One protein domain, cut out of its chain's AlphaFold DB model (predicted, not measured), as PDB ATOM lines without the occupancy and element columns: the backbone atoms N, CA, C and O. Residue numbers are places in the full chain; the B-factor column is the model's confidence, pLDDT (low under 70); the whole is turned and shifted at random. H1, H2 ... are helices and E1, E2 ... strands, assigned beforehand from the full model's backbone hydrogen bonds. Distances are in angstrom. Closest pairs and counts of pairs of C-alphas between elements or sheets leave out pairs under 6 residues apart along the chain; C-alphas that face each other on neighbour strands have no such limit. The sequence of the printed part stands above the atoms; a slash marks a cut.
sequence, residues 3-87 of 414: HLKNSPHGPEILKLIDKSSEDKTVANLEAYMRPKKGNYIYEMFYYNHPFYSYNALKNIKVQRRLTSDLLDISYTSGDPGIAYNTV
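This is residues 3 to 87 of the 414 residues of an uncharacterized protein of Bacteroides ovatus (UniProt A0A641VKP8). This is a loose, elongated string of short parts: H1 and H2 lie near each other at one end, H3 and H4 follow along the length, and the two-stranded hairpin E1-E2 makes the other end. The last helix, H5, folds back near the base of the hairpin, by Ser 74. The printed part has 85 residues, with five named helices and two named strands in the order H1 H2 H3 H4 E1 E2 H5; the sheet, E1 - E2, is antiparallel, and the class is mostly helix. The whole is loose, with a radius of gyration of the C-alphas of 16.3 A and spans of 50 by 29 by 24 A.

H1, residues 10 to 14, and H2, residues 22 to 32, are close but not clearly touching; their closest C-alphas, of Ile 13 and Leu 29, are 8.0 A apart. H3, residues 40 to 46, is close to H2 but not clearly touching, about perpendicular at 89 degrees, with C-alphas of Leu 29 and Ile 41 closest at 7.6 A. H3 and H4, residues 54 to 57, only just touch, and only at the corner by their link, with 3 pairs of C-alphas within 8 A, the closest Phe 45 and Tyr 54 at 5.7 A. E1, residues 61 to 64, and E2, residues 71 to 74, form an antiparallel hairpin, with N 61 and O 74 at 2.9 A and N 72 and O 63 at 2.8 A, within hydrogen-bond range. The closest C-alphas of E2 and H5, residues 80 to 87, are those of Ser 74 and Val 87, 7.3 A apart. H4 and H5 are apart. Each O i to N i+4 pair is within hydrogen-bond range in H1, H2, H3 and H5; H4 is too short for such a pair.

H1 begins at C-alpha 10, (-7.974, -60.177, 27.384). H2 is 15.3 A long, H3 10.1 A, E1 10.2 A, E2 9.8 A and H5 10.9 A. H5 ends at C-alpha 87, (-8.191, -40.335, 9.708).

The C-alphas farthest apart, of Pro 11 and Thr 67, are 51.4 A apart. The printed part has no cut and no long link. Mean pLDDT of the printed part is 83.2; residues 3 to 8 are under 70.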
ATOM      1  N   HIS A   3      -0.722 -56.320  24.415       55.25
ATOM      2  CA  HIS A   3      -1.347 -55.506  25.467       55.25
ATOM      3  C   HIS A   3      -2.661 -56.109  26.008       55.25
ATOM      4  O   HIS A   3      -2.988 -55.909  27.171       55.25
ATOM      5  N   LEU A   4      -3.393 -56.887  25.197       58.12
ATOM      6  CA  LEU A   4      -4.608 -57.586  25.633       58.12
ATOM      7  C   LEU A   4      -4.275 -58.856  26.417       58.12
ATOM      8  O   LEU A   4      -5.000 -59.195  27.338       58.12
ATOM      9  N   LYS A   5      -3.159 -59.533  26.114       56.41
ATOM     10  CA  LYS A   5      -2.756 -60.790  26.772       56.41
ATOM     11  C   LYS A   5      -2.585 -60.661  28.296       56.41
ATOM     12  O   LYS A   5      -2.783 -61.640  29.004       56.41
ATOM     13  N   ASN A   6      -2.271 -59.455  28.777       58.97
ATOM     14  CA  ASN A   6      -2.050 -59.144  30.193       58.97
ATOM     15  C   ASN A   6      -3.203 -58.332  30.824       58.97
ATOM     16  O   ASN A   6      -3.075 -57.865  31.952       58.97
ATOM     17  N   SER A   7      -4.310 -58.133  30.099       66.62
ATOM     18  CA  SER A   7      -5.498 -57.420  30.586       66.62
ATOM     19  C   SER A   7      -6.502 -58.405  31.209       66.62
ATOM     20  O   SER A   7      -6.673 -59.496  30.656       66.62
ATOM     21  N   PRO A   8      -7.220 -58.042  32.293       68.69
ATOM     22  CA  PRO A   8      -8.219 -58.907  32.936       68.69
ATOM     23  C   PRO A   8      -9.282 -59.464  31.976       68.69
ATOM     24  O   PRO A   8      -9.738 -60.590  32.143       68.69
ATOM     25  N   HIS A   9      -9.633 -58.700  30.938       70.94
ATOM     26  CA  HIS A   9     -10.645 -59.061  29.935       70.94
ATOM     27  C   HIS A   9     -10.046 -59.626  28.633       70.94
ATOM     28  O   HIS A   9     -10.761 -59.966  27.692       70.94
ATOM     29  N   GLY A  10      -8.718 -59.736  28.560       72.12
ATOM     30  CA  GLY A  10      -7.974 -60.177  27.384       72.12
ATOM     31  C   GLY A  10      -8.332 -61.566  26.854       72.12
ATOM     32  O   GLY A  10      -8.583 -61.697  25.656       72.12
ATOM     33  N   PRO A  11      -8.375 -62.610  27.705       75.69
ATOM     34  CA  PRO A  11      -8.690 -63.973  27.273       75.69
ATOM     35  C   PRO A  11     -10.096 -64.131  26.683       75.69
ATOM     36  O   PRO A  11     -10.298 -64.986  25.824       75.69
ATOM     37  N   GLU A  12     -11.064 -63.330  27.135       79.25
ATOM     38  CA  GLU A  12     -12.441 -63.347  26.627       79.25
ATOM     39  C   GLU A  12     -12.523 -62.695  25.246       79.25
ATOM     40  O   GLU A  12     -13.091 -63.273  24.325       79.25
ATOM     41  N   ILE A  13     -11.872 -61.543  25.068       80.12
ATOM     42  CA  ILE A  13     -11.870 -60.802  23.798       80.12
ATOM     43  C   ILE A  13     -11.092 -61.560  22.720       80.12
ATOM     44  O   ILE A  13     -11.537 -61.641  21.581       80.12
ATOM     45  N   LEU A  14      -9.956 -62.176  23.069       81.81
ATOM     46  CA  LEU A  14      -9.144 -62.945  22.118       81.81
ATOM     47  C   LEU A  14      -9.884 -64.159  21.532       81.81
ATOM     48  O   LEU A  14      -9.532 -64.592  20.439       81.81
ATOM     49  N   LYS A  15     -10.902 -64.695  22.223       83.69
ATOM     50  CA  LYS A  15     -11.761 -65.775  21.703       83.69
ATOM     51  C   LYS A  15     -12.759 -65.296  20.647       83.69
ATOM     52  O   LYS A  15     -13.241 -66.118  19.877       83.69
ATOM     53  N   LEU A  16     -13.079 -64.000  20.623       84.44
ATOM     54  CA  LEU A  16     -14.023 -63.400  19.672       84.44
ATOM     55  C   LEU A  16     -13.362 -63.056  18.329       84.44
ATOM     56  O   LEU A  16     -14.062 -62.831  17.342       84.44
ATOM     57  N   ILE A  17     -12.026 -63.015  18.294       84.94
ATOM     58  CA  ILE A  17     -11.243 -62.640  17.117       84.94
ATOM     59  C   ILE A  17     -11.077 -63.843  16.193       84.94
ATOM     60  O   ILE A  17     -10.414 -64.825  16.535       84.94
ATOM     61  N   ASP A  18     -11.618 -63.721  14.986       85.94
ATOM     62  CA  ASP A  18     -11.401 -64.649  13.885       85.94
ATOM     63  C   ASP A  18     -10.245 -64.139  13.009       85.94
ATOM     64  O   ASP A  18     -10.326 -63.092  12.374       85.94
ATOM     65  N   LYS A  19      -9.141 -64.893  12.961       84.81
ATOM     66  CA  LYS A  19      -7.949 -64.523  12.174       84.81
ATOM     67  C   LYS A  19      -8.147 -64.651  10.659       84.81
ATOM     68  O   LYS A  19      -7.263 -64.239   9.914       84.81
ATOM     69  N   SER A  20      -9.243 -65.264  10.210       86.69
ATOM     70  CA  SER A  20      -9.534 -65.493   8.791       86.69
ATOM     71  C   SER A  20     -10.399 -64.403   8.155       86.69
ATOM     72  O   SER A  20     -10.382 -64.260   6.936       86.69
ATOM     73  N   SER A  21     -11.159 -63.643   8.952       88.19
ATOM     74  CA  SER A  21     -12.110 -62.646   8.456       88.19
ATOM     75  C   SER A  21     -12.321 -61.524   9.472       88.19
ATOM     76  O   SER A  21     -12.683 -61.762  10.628       88.19
ATOM     77  N   GLU A  22     -12.123 -60.289   9.012       85.69
ATOM     78  CA  GLU A  22     -12.390 -59.073   9.781       85.69
ATOM     79  C   GLU A  22     -13.887 -58.913  10.076       85.69
ATOM     80  O   GLU A  22     -14.259 -58.761  11.238       85.69
ATOM     81  N   ASP A  23     -14.751 -59.090   9.072       85.56
ATOM     82  CA  ASP A  23     -16.211 -58.967   9.214       85.56
ATOM     83  C   ASP A  23     -16.785 -59.889  10.298       85.56
ATOM     84  O   ASP A  23     -17.611 -59.481  11.116       85.56
ATOM     85  N   LYS A  24     -16.320 -61.145  10.350       88.06
ATOM     86  CA  LYS A  24     -16.734 -62.093  11.396       88.06
ATOM     87  C   LYS A  24     -16.268 -61.652  12.779       88.06
ATOM     88  O   LYS A  24     -17.001 -61.819  13.751       88.06
ATOM     89  N   THR A  25     -15.067 -61.082  12.872       89.38
ATOM     90  CA  THR A  25     -14.550 -60.524  14.126       89.38
ATOM     91  C   THR A  25     -15.409 -59.352  14.594       89.38
ATOM     92  O   THR A  25     -15.787 -59.317  15.765       89.38
ATOM     93  N   VAL A  26     -15.775 -58.436  13.693       87.00
ATOM     94  CA  VAL A  26     -16.662 -57.305  14.005       87.00
ATOM     95  C   VAL A  26     -18.029 -57.807  14.477       87.00
ATOM     96  O   VAL A  26     -18.453 -57.442  15.571       87.00
ATOM     97  N   ALA A  27     -18.661 -58.730  13.747       89.56
ATOM     98  CA  ALA A  27     -19.956 -59.299  14.127       89.56
ATOM     99  C   ALA A  27     -19.928 -59.994  15.505       89.56
ATOM    100  O   ALA A  27     -20.850 -59.842  16.312       89.56
ATOM    101  N   ASN A  28     -18.852 -60.727  15.819       88.94
ATOM    102  CA  ASN A  28     -18.667 -61.355  17.130       88.94
ATOM    103  C   ASN A  28     -18.517 -60.316  18.253       88.94
ATOM    104  O   ASN A  28     -19.066 -60.498  19.342       88.94
ATOM    105  N   LEU A  29     -17.774 -59.233  18.002       87.44
ATOM    106  CA  LEU A  29     -17.588 -58.138  18.956       87.44
ATOM    107  C   LEU A  29     -18.888 -57.355  19.183       87.44
ATOM    108  O   LEU A  29     -19.198 -57.023  20.326       87.44
ATOM    109  N   GLU A  30     -19.675 -57.118  18.135       86.50
ATOM    110  CA  GLU A  30     -20.996 -56.491  18.228       86.50
ATOM    111  C   GLU A  30     -21.981 -57.352  19.027       86.50
ATOM    112  O   GLU A  30     -22.629 -56.854  19.946       86.50
ATOM    113  N   ALA A  31     -22.042 -58.661  18.765       87.75
ATOM    114  CA  ALA A  31     -22.895 -59.581  19.521       87.75
ATOM    115  C   ALA A  31     -22.491 -59.691  21.009       87.75
ATOM    116  O   ALA A  31     -23.329 -59.940  21.891       87.75
ATOM    117  N   TYR A  32     -21.198 -59.513  21.295       86.50
ATOM    118  CA  TYR A  32     -20.646 -59.485  22.646       86.50
ATOM    119  C   TYR A  32     -20.900 -58.155  23.372       86.50
ATOM    120  O   TYR A  32     -21.040 -58.138  24.599       86.50
ATOM    121  N   MET A  33     -20.983 -57.042  22.643       84.19
ATOM    122  CA  MET A  33     -21.214 -55.704  23.179       84.19
ATOM    123  C   MET A  33     -22.641 -55.580  23.734       84.19
ATOM    124  O   MET A  33     -23.614 -55.364  23.019       84.19
ATOM    125  N   ARG A  34     -22.772 -55.719  25.057       84.56
ATOM    126  CA  ARG A  34     -24.050 -55.627  25.784       84.56
ATOM    127  C   ARG A  34     -23.976 -54.525  26.838       84.56
ATOM    128  O   ARG A  34     -22.917 -54.387  27.454       84.56
ATOM    129  N   PRO A  35     -25.081 -53.807  27.119       82.56
ATOM    130  CA  PRO A  35     -25.131 -52.730  28.108       82.56
ATOM    131  C   PRO A  35     -25.095 -53.287  29.539       82.56
ATOM    132  O   PRO A  35     -26.077 -53.264  30.278       82.56
ATOM    133  N   LYS A  36     -23.948 -53.846  29.927       80.56
ATOM    134  CA  LYS A  36     -23.685 -54.439  31.236       80.56
ATOM    135  C   LYS A  36     -22.408 -53.832  31.803       80.56
ATOM    136  O   LYS A  36     -21.373 -53.827  31.140       80.56
ATOM    137  N   LYS A  37     -22.474 -53.375  33.054       71.75
ATOM    138  CA  LYS A  37     -21.305 -52.921  33.819       71.75
ATOM    139  C   LYS A  37     -20.283 -54.064  33.925       71.75
ATOM    140  O   LYS A  37     -20.655 -55.167  34.329       71.75
ATOM    141  N   GLY A  38     -19.036 -53.814  33.540       74.88
ATOM    142  CA  GLY A  38     -17.954 -54.797  33.440       74.88
ATOM    143  C   GLY A  38     -17.755 -55.415  32.050       74.88
ATOM    144  O   GLY A  38     -16.883 -56.267  31.894       74.88
ATOM    145  N   ASN A  39     -18.539 -55.028  31.035       83.00
ATOM    146  CA  ASN A  39     -18.257 -55.403  29.648       83.00
ATOM    147  C   ASN A  39     -17.222 -54.439  29.050       83.00
ATOM    148  O   ASN A  39     -17.546 -53.299  28.725       83.00
ATOM    149  N   TYR A  40     -15.994 -54.926  28.872       82.56
ATOM    150  CA  TYR A  40     -14.861 -54.126  28.400       82.56
ATOM    151  C   TYR A  40     -15.115 -53.399  27.070       82.56
ATOM    152  O   TYR A  40     -14.780 -52.226  26.942       82.56
ATOM    153  N   ILE A  41     -15.724 -54.069  26.084       83.44
ATOM    154  CA  ILE A  41     -15.961 -53.484  24.753       83.44
ATOM    155  C   ILE A  41     -17.033 -52.394  24.835       83.44
ATOM    156  O   ILE A  41     -16.862 -51.311  24.281       83.44
ATOM    157  N   TYR A  42     -18.105 -52.647  25.588       85.88
ATOM    158  CA  TYR A  42     -19.156 -51.656  25.810       85.88
ATOM    159  C   TYR A  42     -18.624 -50.416  26.547       85.88
ATOM    160  O   TYR A  42     -18.889 -49.286  26.137       85.88
ATOM    161  N   GLU A  43     -17.830 -50.611  27.602       85.12
ATOM    162  CA  GLU A  43     -17.206 -49.513  28.346       85.12
ATOM    163  C   GLU A  43     -16.215 -48.729  27.476       85.12
ATOM    164  O   GLU A  43     -16.207 -47.502  27.510       85.12
ATOM    165  N   MET A  44     -15.432 -49.399  26.631       84.38
ATOM    166  CA  MET A  44     -14.468 -48.738  25.748       84.38
ATOM    167  C   MET A  44     -15.123 -47.728  24.790       84.38
ATOM    168  O   MET A  44     -14.571 -46.645  24.586       84.38
ATOM    169  N   PHE A  45     -16.291 -48.054  24.228       86.69
ATOM    170  CA  PHE A  45     -16.989 -47.183  23.277       86.69
ATOM    171  C   PHE A  45     -17.917 -46.159  23.947       86.69
ATOM    172  O   PHE A  45     -17.921 -44.988  23.559       86.69
ATOM    173  N   TYR A  46     -18.701 -46.567  24.952       85.50
ATOM    174  CA  TYR A  46     -19.751 -45.722  25.538       85.50
ATOM    175  C   TYR A  46     -19.309 -44.920  26.768       85.50
ATOM    176  O   TYR A  46     -19.957 -43.926  27.098       85.50
ATOM    177  N   TYR A  47     -18.237 -45.318  27.460       84.50
ATOM    178  CA  TYR A  47     -17.700 -44.547  28.588       84.50
ATOM    179  C   TYR A  47     -16.601 -43.595  28.095       84.50
ATOM    180  O   TYR A  47     -16.251 -43.568  26.921       84.50
ATOM    181  N   ASN A  48     -16.034 -42.786  28.993       80.25
ATOM    182  CA  ASN A  48     -15.017 -41.781  28.667       80.25
ATOM    183  C   ASN A  48     -13.617 -42.391  28.440       80.25
ATOM    184  O   ASN A  48     -12.655 -42.015  29.109       80.25
ATOM    185  N   HIS A  49     -13.482 -43.332  27.499       83.31
ATOM    186  CA  HIS A  49     -12.163 -43.779  27.053       83.31
ATOM    187  C   HIS A  49     -11.469 -42.654  26.256       83.31
ATOM    188  O   HIS A  49     -12.092 -42.110  25.338       83.31
ATOM    189  N   PRO A  50     -10.193 -42.311  26.528       81.06
ATOM    190  CA  PRO A  50      -9.527 -41.159  25.907       81.06
ATOM    191  C   PRO A  50      -9.440 -41.194  24.375       81.06
ATOM    192  O   PRO A  50      -9.380 -40.141  23.748       81.06
ATOM    193  N   PHE A  51      -9.424 -42.391  23.780       84.31
ATOM    194  CA  PHE A  51      -9.081 -42.571  22.363       84.31
ATOM    195  C   PHE A  51     -10.153 -43.242  21.500       84.31
ATOM    196  O   PHE A  51     -10.234 -42.967  20.312       84.31
ATOM    197  N   TYR A  52     -10.957 -44.131  22.084       84.31
ATOM    198  CA  TYR A  52     -11.846 -45.039  21.338       84.31
ATOM    199  C   TYR A  52     -13.324 -44.819  21.663       84.31
ATOM    200  O   TYR A  52     -14.185 -45.463  21.078       84.31
ATOM    201  N   SER A  53     -13.625 -43.912  22.593       88.19
ATOM    202  CA  SER A  53     -15.007 -43.613  22.949       88.19
ATOM    203  C   SER A  53     -15.698 -42.793  21.867       88.19
ATOM    204  O   SER A  53     -15.069 -41.980  21.185       88.19
ATOM    205  N   TYR A  54     -17.022 -42.908  21.779       86.12
ATOM    206  CA  TYR A  54     -17.821 -42.049  20.903       86.12
ATOM    207  C   TYR A  54     -17.628 -40.559  21.215       86.12
ATOM    208  O   TYR A  54     -17.649 -39.723  20.313       86.12
ATOM    209  N   ASN A  55     -17.380 -40.213  22.483       86.06
ATOM    210  CA  ASN A  55     -17.087 -38.840  22.882       86.06
ATOM    211  C   ASN A  55     -15.730 -38.360  22.331       86.06
ATOM    212  O   ASN A  55     -15.625 -37.234  21.851       86.06
ATOM    213  N   ALA A  56     -14.705 -39.220  22.329       85.00
ATOM    214  CA  ALA A  56     -13.411 -38.904  21.725       85.00
ATOM    215  C   ALA A  56     -13.513 -38.738  20.198       85.00
ATOM    216  O   ALA A  56     -12.928 -37.804  19.643       85.00
ATOM    217  N   LEU A  57     -14.285 -39.599  19.527       85.94
ATOM    218  CA  LEU A  57     -14.498 -39.552  18.074       85.94
ATOM    219  C   LEU A  57     -15.356 -38.357  17.627       85.94
ATOM    220  O   LEU A  57     -15.221 -37.889  16.501       85.94
ATOM    221  N   LYS A  58     -16.164 -37.771  18.517       85.69
ATOM    222  CA  LYS A  58     -16.926 -36.540  18.236       85.69
ATOM    223  C   LYS A  58     -16.037 -35.341  17.863       85.69
ATOM    224  O   LYS A  58     -16.521 -34.382  17.269       85.69
ATOM    225  N   ASN A  59     -14.745 -35.384  18.192       85.25
ATOM    226  CA  ASN A  59     -13.782 -34.334  17.846       85.25
ATOM    227  C   ASN A  59     -13.324 -34.362  16.378       85.25
ATOM    228  O   ASN A  59     -12.529 -33.504  15.987       85.25
ATOM    229  N   ILE A  60     -13.781 -35.328  15.573       89.62
ATOM    230  CA  ILE A  60     -13.558 -35.335  14.124       89.62
ATOM    231  C   ILE A  60     -14.276 -34.124  13.516       89.62
ATOM    232  O   ILE A  60     -15.480 -33.941  13.688       89.62
ATOM    233  N   LYS A  61     -13.527 -33.282  12.803       89.25
ATOM    234  CA  LYS A  61     -14.039 -32.084  12.134       89.25
ATOM    235  C   LYS A  61     -13.978 -32.281  10.629       89.25
ATOM    236  O   LYS A  61     -12.898 -32.462  10.073       89.25
ATOM    237  N   VAL A  62     -15.140 -32.189   9.992       88.25
ATOM    238  CA  VAL A  62     -15.288 -32.213   8.535       88.25
ATOM    239  C   VAL A  62     -15.790 -30.846   8.091       88.25
ATOM    240  O   VAL A  62     -16.851 -30.402   8.530       88.25
ATOM    241  N   GLN A  63     -15.021 -30.165   7.248       88.81
ATOM    242  CA  GLN A  63     -15.361 -28.834   6.744       88.81
ATOM    243  C   GLN A  63     -15.049 -28.723   5.253       88.81
ATOM    244  O   GLN A  63     -14.074 -29.283   4.761       88.81
ATOM    245  N   ARG A  64     -15.871 -27.978   4.513       86.50
ATOM    246  CA  ARG A  64     -15.581 -27.663   3.111       86.50
ATOM    247  C   ARG A  64     -14.458 -26.632   3.051       86.50
ATOM    248  O   ARG A  64     -14.496 -25.625   3.763       86.50
ATOM    249  N   ARG A  65     -13.463 -26.853   2.192       85.88
ATOM    250  CA  ARG A  65     -12.365 -25.903   2.007       85.88
ATOM    251  C   ARG A  65     -12.845 -24.731   1.147       85.88
ATOM    252  O   ARG A  65     -12.835 -24.802  -0.083       85.88
ATOM    253  N   LEU A  66     -13.230 -23.634   1.803       83.69
ATOM    254  CA  LEU A  66     -13.719 -22.404   1.162       83.69
ATOM    255  C   LEU A  66     -14.944 -22.679   0.260       83.69
ATOM    256  O   LEU A  66     -15.905 -23.309   0.694       83.69
ATOM    257  N   THR A  67     -14.912 -22.206  -0.989       78.12
ATOM    258  CA  THR A  67     -15.937 -22.411  -2.026       78.12
ATOM    259  C   THR A  67     -15.644 -23.602  -2.945       78.12
ATOM    260  O   THR A  67     -16.393 -23.833  -3.890       78.12
ATOM    261  N   SER A  68     -14.562 -24.348  -2.700       80.25
ATOM    262  CA  SER A  68     -14.164 -25.487  -3.538       80.25
ATOM    263  C   SER A  68     -14.899 -26.766  -3.149       80.25
ATOM    264  O   SER A  68     -15.339 -26.908  -2.012       80.25
ATOM    265  N   ASP A  69     -14.972 -27.745  -4.048       78.75
ATOM    266  CA  ASP A  69     -15.545 -29.072  -3.764       78.75
ATOM    267  C   ASP A  69     -14.607 -29.985  -2.949       78.75
ATOM    268  O   ASP A  69     -14.812 -31.193  -2.863       78.75
ATOM    269  N   LEU A  70     -13.569 -29.411  -2.330       84.31
ATOM    270  CA  LEU A  70     -12.646 -30.125  -1.456       84.31
ATOM    271  C   LEU A  70     -13.203 -30.197  -0.032       84.31
ATOM    272  O   LEU A  70     -13.621 -29.189   0.549       84.31
ATOM    273  N   LEU A  71     -13.140 -31.393   0.546       86.50
ATOM    274  CA  LEU A  71     -13.428 -31.642   1.952       86.50
ATOM    275  C   LEU A  71     -12.114 -31.731   2.725       86.50
ATOM    276  O   LEU A  71     -11.180 -32.412   2.310       86.50
ATOM    277  N   ASP A  72     -12.062 -31.023   3.843       87.69
ATOM    278  CA  ASP A  72     -10.969 -31.063   4.799       87.69
ATOM    279  C   ASP A  72     -11.436 -31.844   6.030       87.69
ATOM    280  O   ASP A  72     -12.433 -31.487   6.672       87.69
ATOM    281  N   ILE A  73     -10.744 -32.946   6.310       88.88
ATOM    282  CA  ILE A  73     -11.035 -33.862   7.410       88.88
ATOM    283  C   ILE A  73      -9.872 -33.761   8.387       88.88
ATOM    284  O   ILE A  73      -8.731 -34.070   8.051       88.88
ATOM    285  N   SER A  74     -10.166 -33.339   9.612       88.25
ATOM    286  CA  SER A  74      -9.159 -33.192  10.659       88.25
ATOM    287  C   SER A  74      -9.598 -33.879  11.945       88.25
ATOM    288  O   SER A  74     -10.761 -33.828  12.349       88.25
ATOM    289  N   TYR A  75      -8.643 -34.520  12.612       89.38
ATOM    290  CA  TYR A  75      -8.845 -35.164  13.902       89.38
ATOM    291  C   TYR A  75      -7.668 -34.850  14.822       89.38
ATOM    292  O   TYR A  75      -6.520 -34.762  14.391       89.38
ATOM    293  N   THR A  76      -7.958 -34.627  16.102       85.81
ATOM    294  CA  THR A  76      -6.953 -34.324  17.124       85.81
ATOM    295  C   THR A  76      -7.085 -35.328  18.255       85.81
ATOM    296  O   THR A  76      -8.159 -35.466  18.836       85.81
ATOM    297  N   SER A  77      -5.977 -35.986  18.584       86.94
ATOM    298  CA  SER A  77      -5.886 -36.967  19.665       86.94
ATOM    299  C   SER A  77      -4.602 -36.767  20.470       86.94
ATOM    300  O   SER A  77      -3.682 -36.078  20.031       86.94
ATOM    301  N   GLY A  78      -4.557 -37.350  21.670       83.94
ATOM    302  CA  GLY A  78      -3.373 -37.336  22.533       83.94
ATOM    303  C   GLY A  78      -2.249 -38.262  22.055       83.94
ATOM    304  O   GLY A  78      -1.113 -38.078  22.480       83.94
ATOM    305  N   ASP A  79      -2.558 -39.221  21.176       86.19
ATOM    306  CA  ASP A  79      -1.583 -40.123  20.559       86.19
ATOM    307  C   ASP A  79      -1.514 -39.900  19.034       86.19
ATOM    308  O   ASP A  79      -2.558 -39.913  18.365       86.19
ATOM    309  N   PRO A  80      -0.309 -39.697  18.465       86.69
ATOM    310  CA  PRO A  80      -0.142 -39.422  17.040       86.69
ATOM    311  C   PRO A  80      -0.474 -40.620  16.137       86.69
ATOM    312  O   PRO A  80      -0.980 -40.423  15.031       86.69
ATOM    313  N   GLY A  81      -0.249 -41.857  16.595       87.75
ATOM    314  CA  GLY A  81      -0.581 -43.067  15.839       87.75
ATOM    315  C   GLY A  81      -2.084 -43.302  15.754       87.75
ATOM    316  O   GLY A  81      -2.600 -43.638  14.689       87.75
ATOM    317  N   ILE A  82      -2.804 -43.068  16.851       88.12
ATOM    318  CA  ILE A  82      -4.269 -43.109  16.865       88.12
ATOM    319  C   ILE A  82      -4.828 -42.017  15.952       88.12
ATOM    320  O   ILE A  82      -5.687 -42.311  15.131       88.12
ATOM    321  N   ALA A  83      -4.306 -40.787  16.026       88.50
ATOM    322  CA  ALA A  83      -4.763 -39.698  15.166       88.50
ATOM    323  C   ALA A  83      -4.635 -40.033  13.668       88.50
ATOM    324  O   ALA A  83      -5.598 -39.868  12.921       88.50
ATOM    325  N   TYR A  84      -3.471 -40.542  13.249       90.19
ATOM    326  CA  TYR A  84      -3.209 -40.940  11.865       90.19
ATOM    327  C   TYR A  84      -4.140 -42.067  11.397       90.19
ATOM    328  O   TYR A  84      -4.832 -41.918  10.389       90.19
ATOM    329  N   ASN A  85      -4.208 -43.167  12.156       90.38
ATOM    330  CA  ASN A  85      -5.009 -44.332  11.776       90.38
ATOM    331  C   ASN A  85      -6.504 -44.008  11.737       90.38
ATOM    332  O   ASN A  85      -7.196 -44.461  10.833       90.38
ATOM    333  N   THR A  86      -7.008 -43.199  12.676       89.75
ATOM    334  CA  THR A  86      -8.417 -42.782  12.673       89.75
ATOM    335  C   THR A  86      -8.773 -42.015  11.403       89.75
ATOM    336  O   THR A  86      -9.813 -42.293  10.815       89.75
ATOM    337  N   VAL A  87      -7.927 -41.079  10.952       90.31
ATOM    338  CA  VAL A  87      -8.191 -40.335   9.708       90.31
ATOM    339  C   VAL A  87      -8.054 -41.243   8.488       90.31
ATOM    340  O   VAL A  87      -8.904 -41.172   7.610       90.31
TER     341      VAL A  87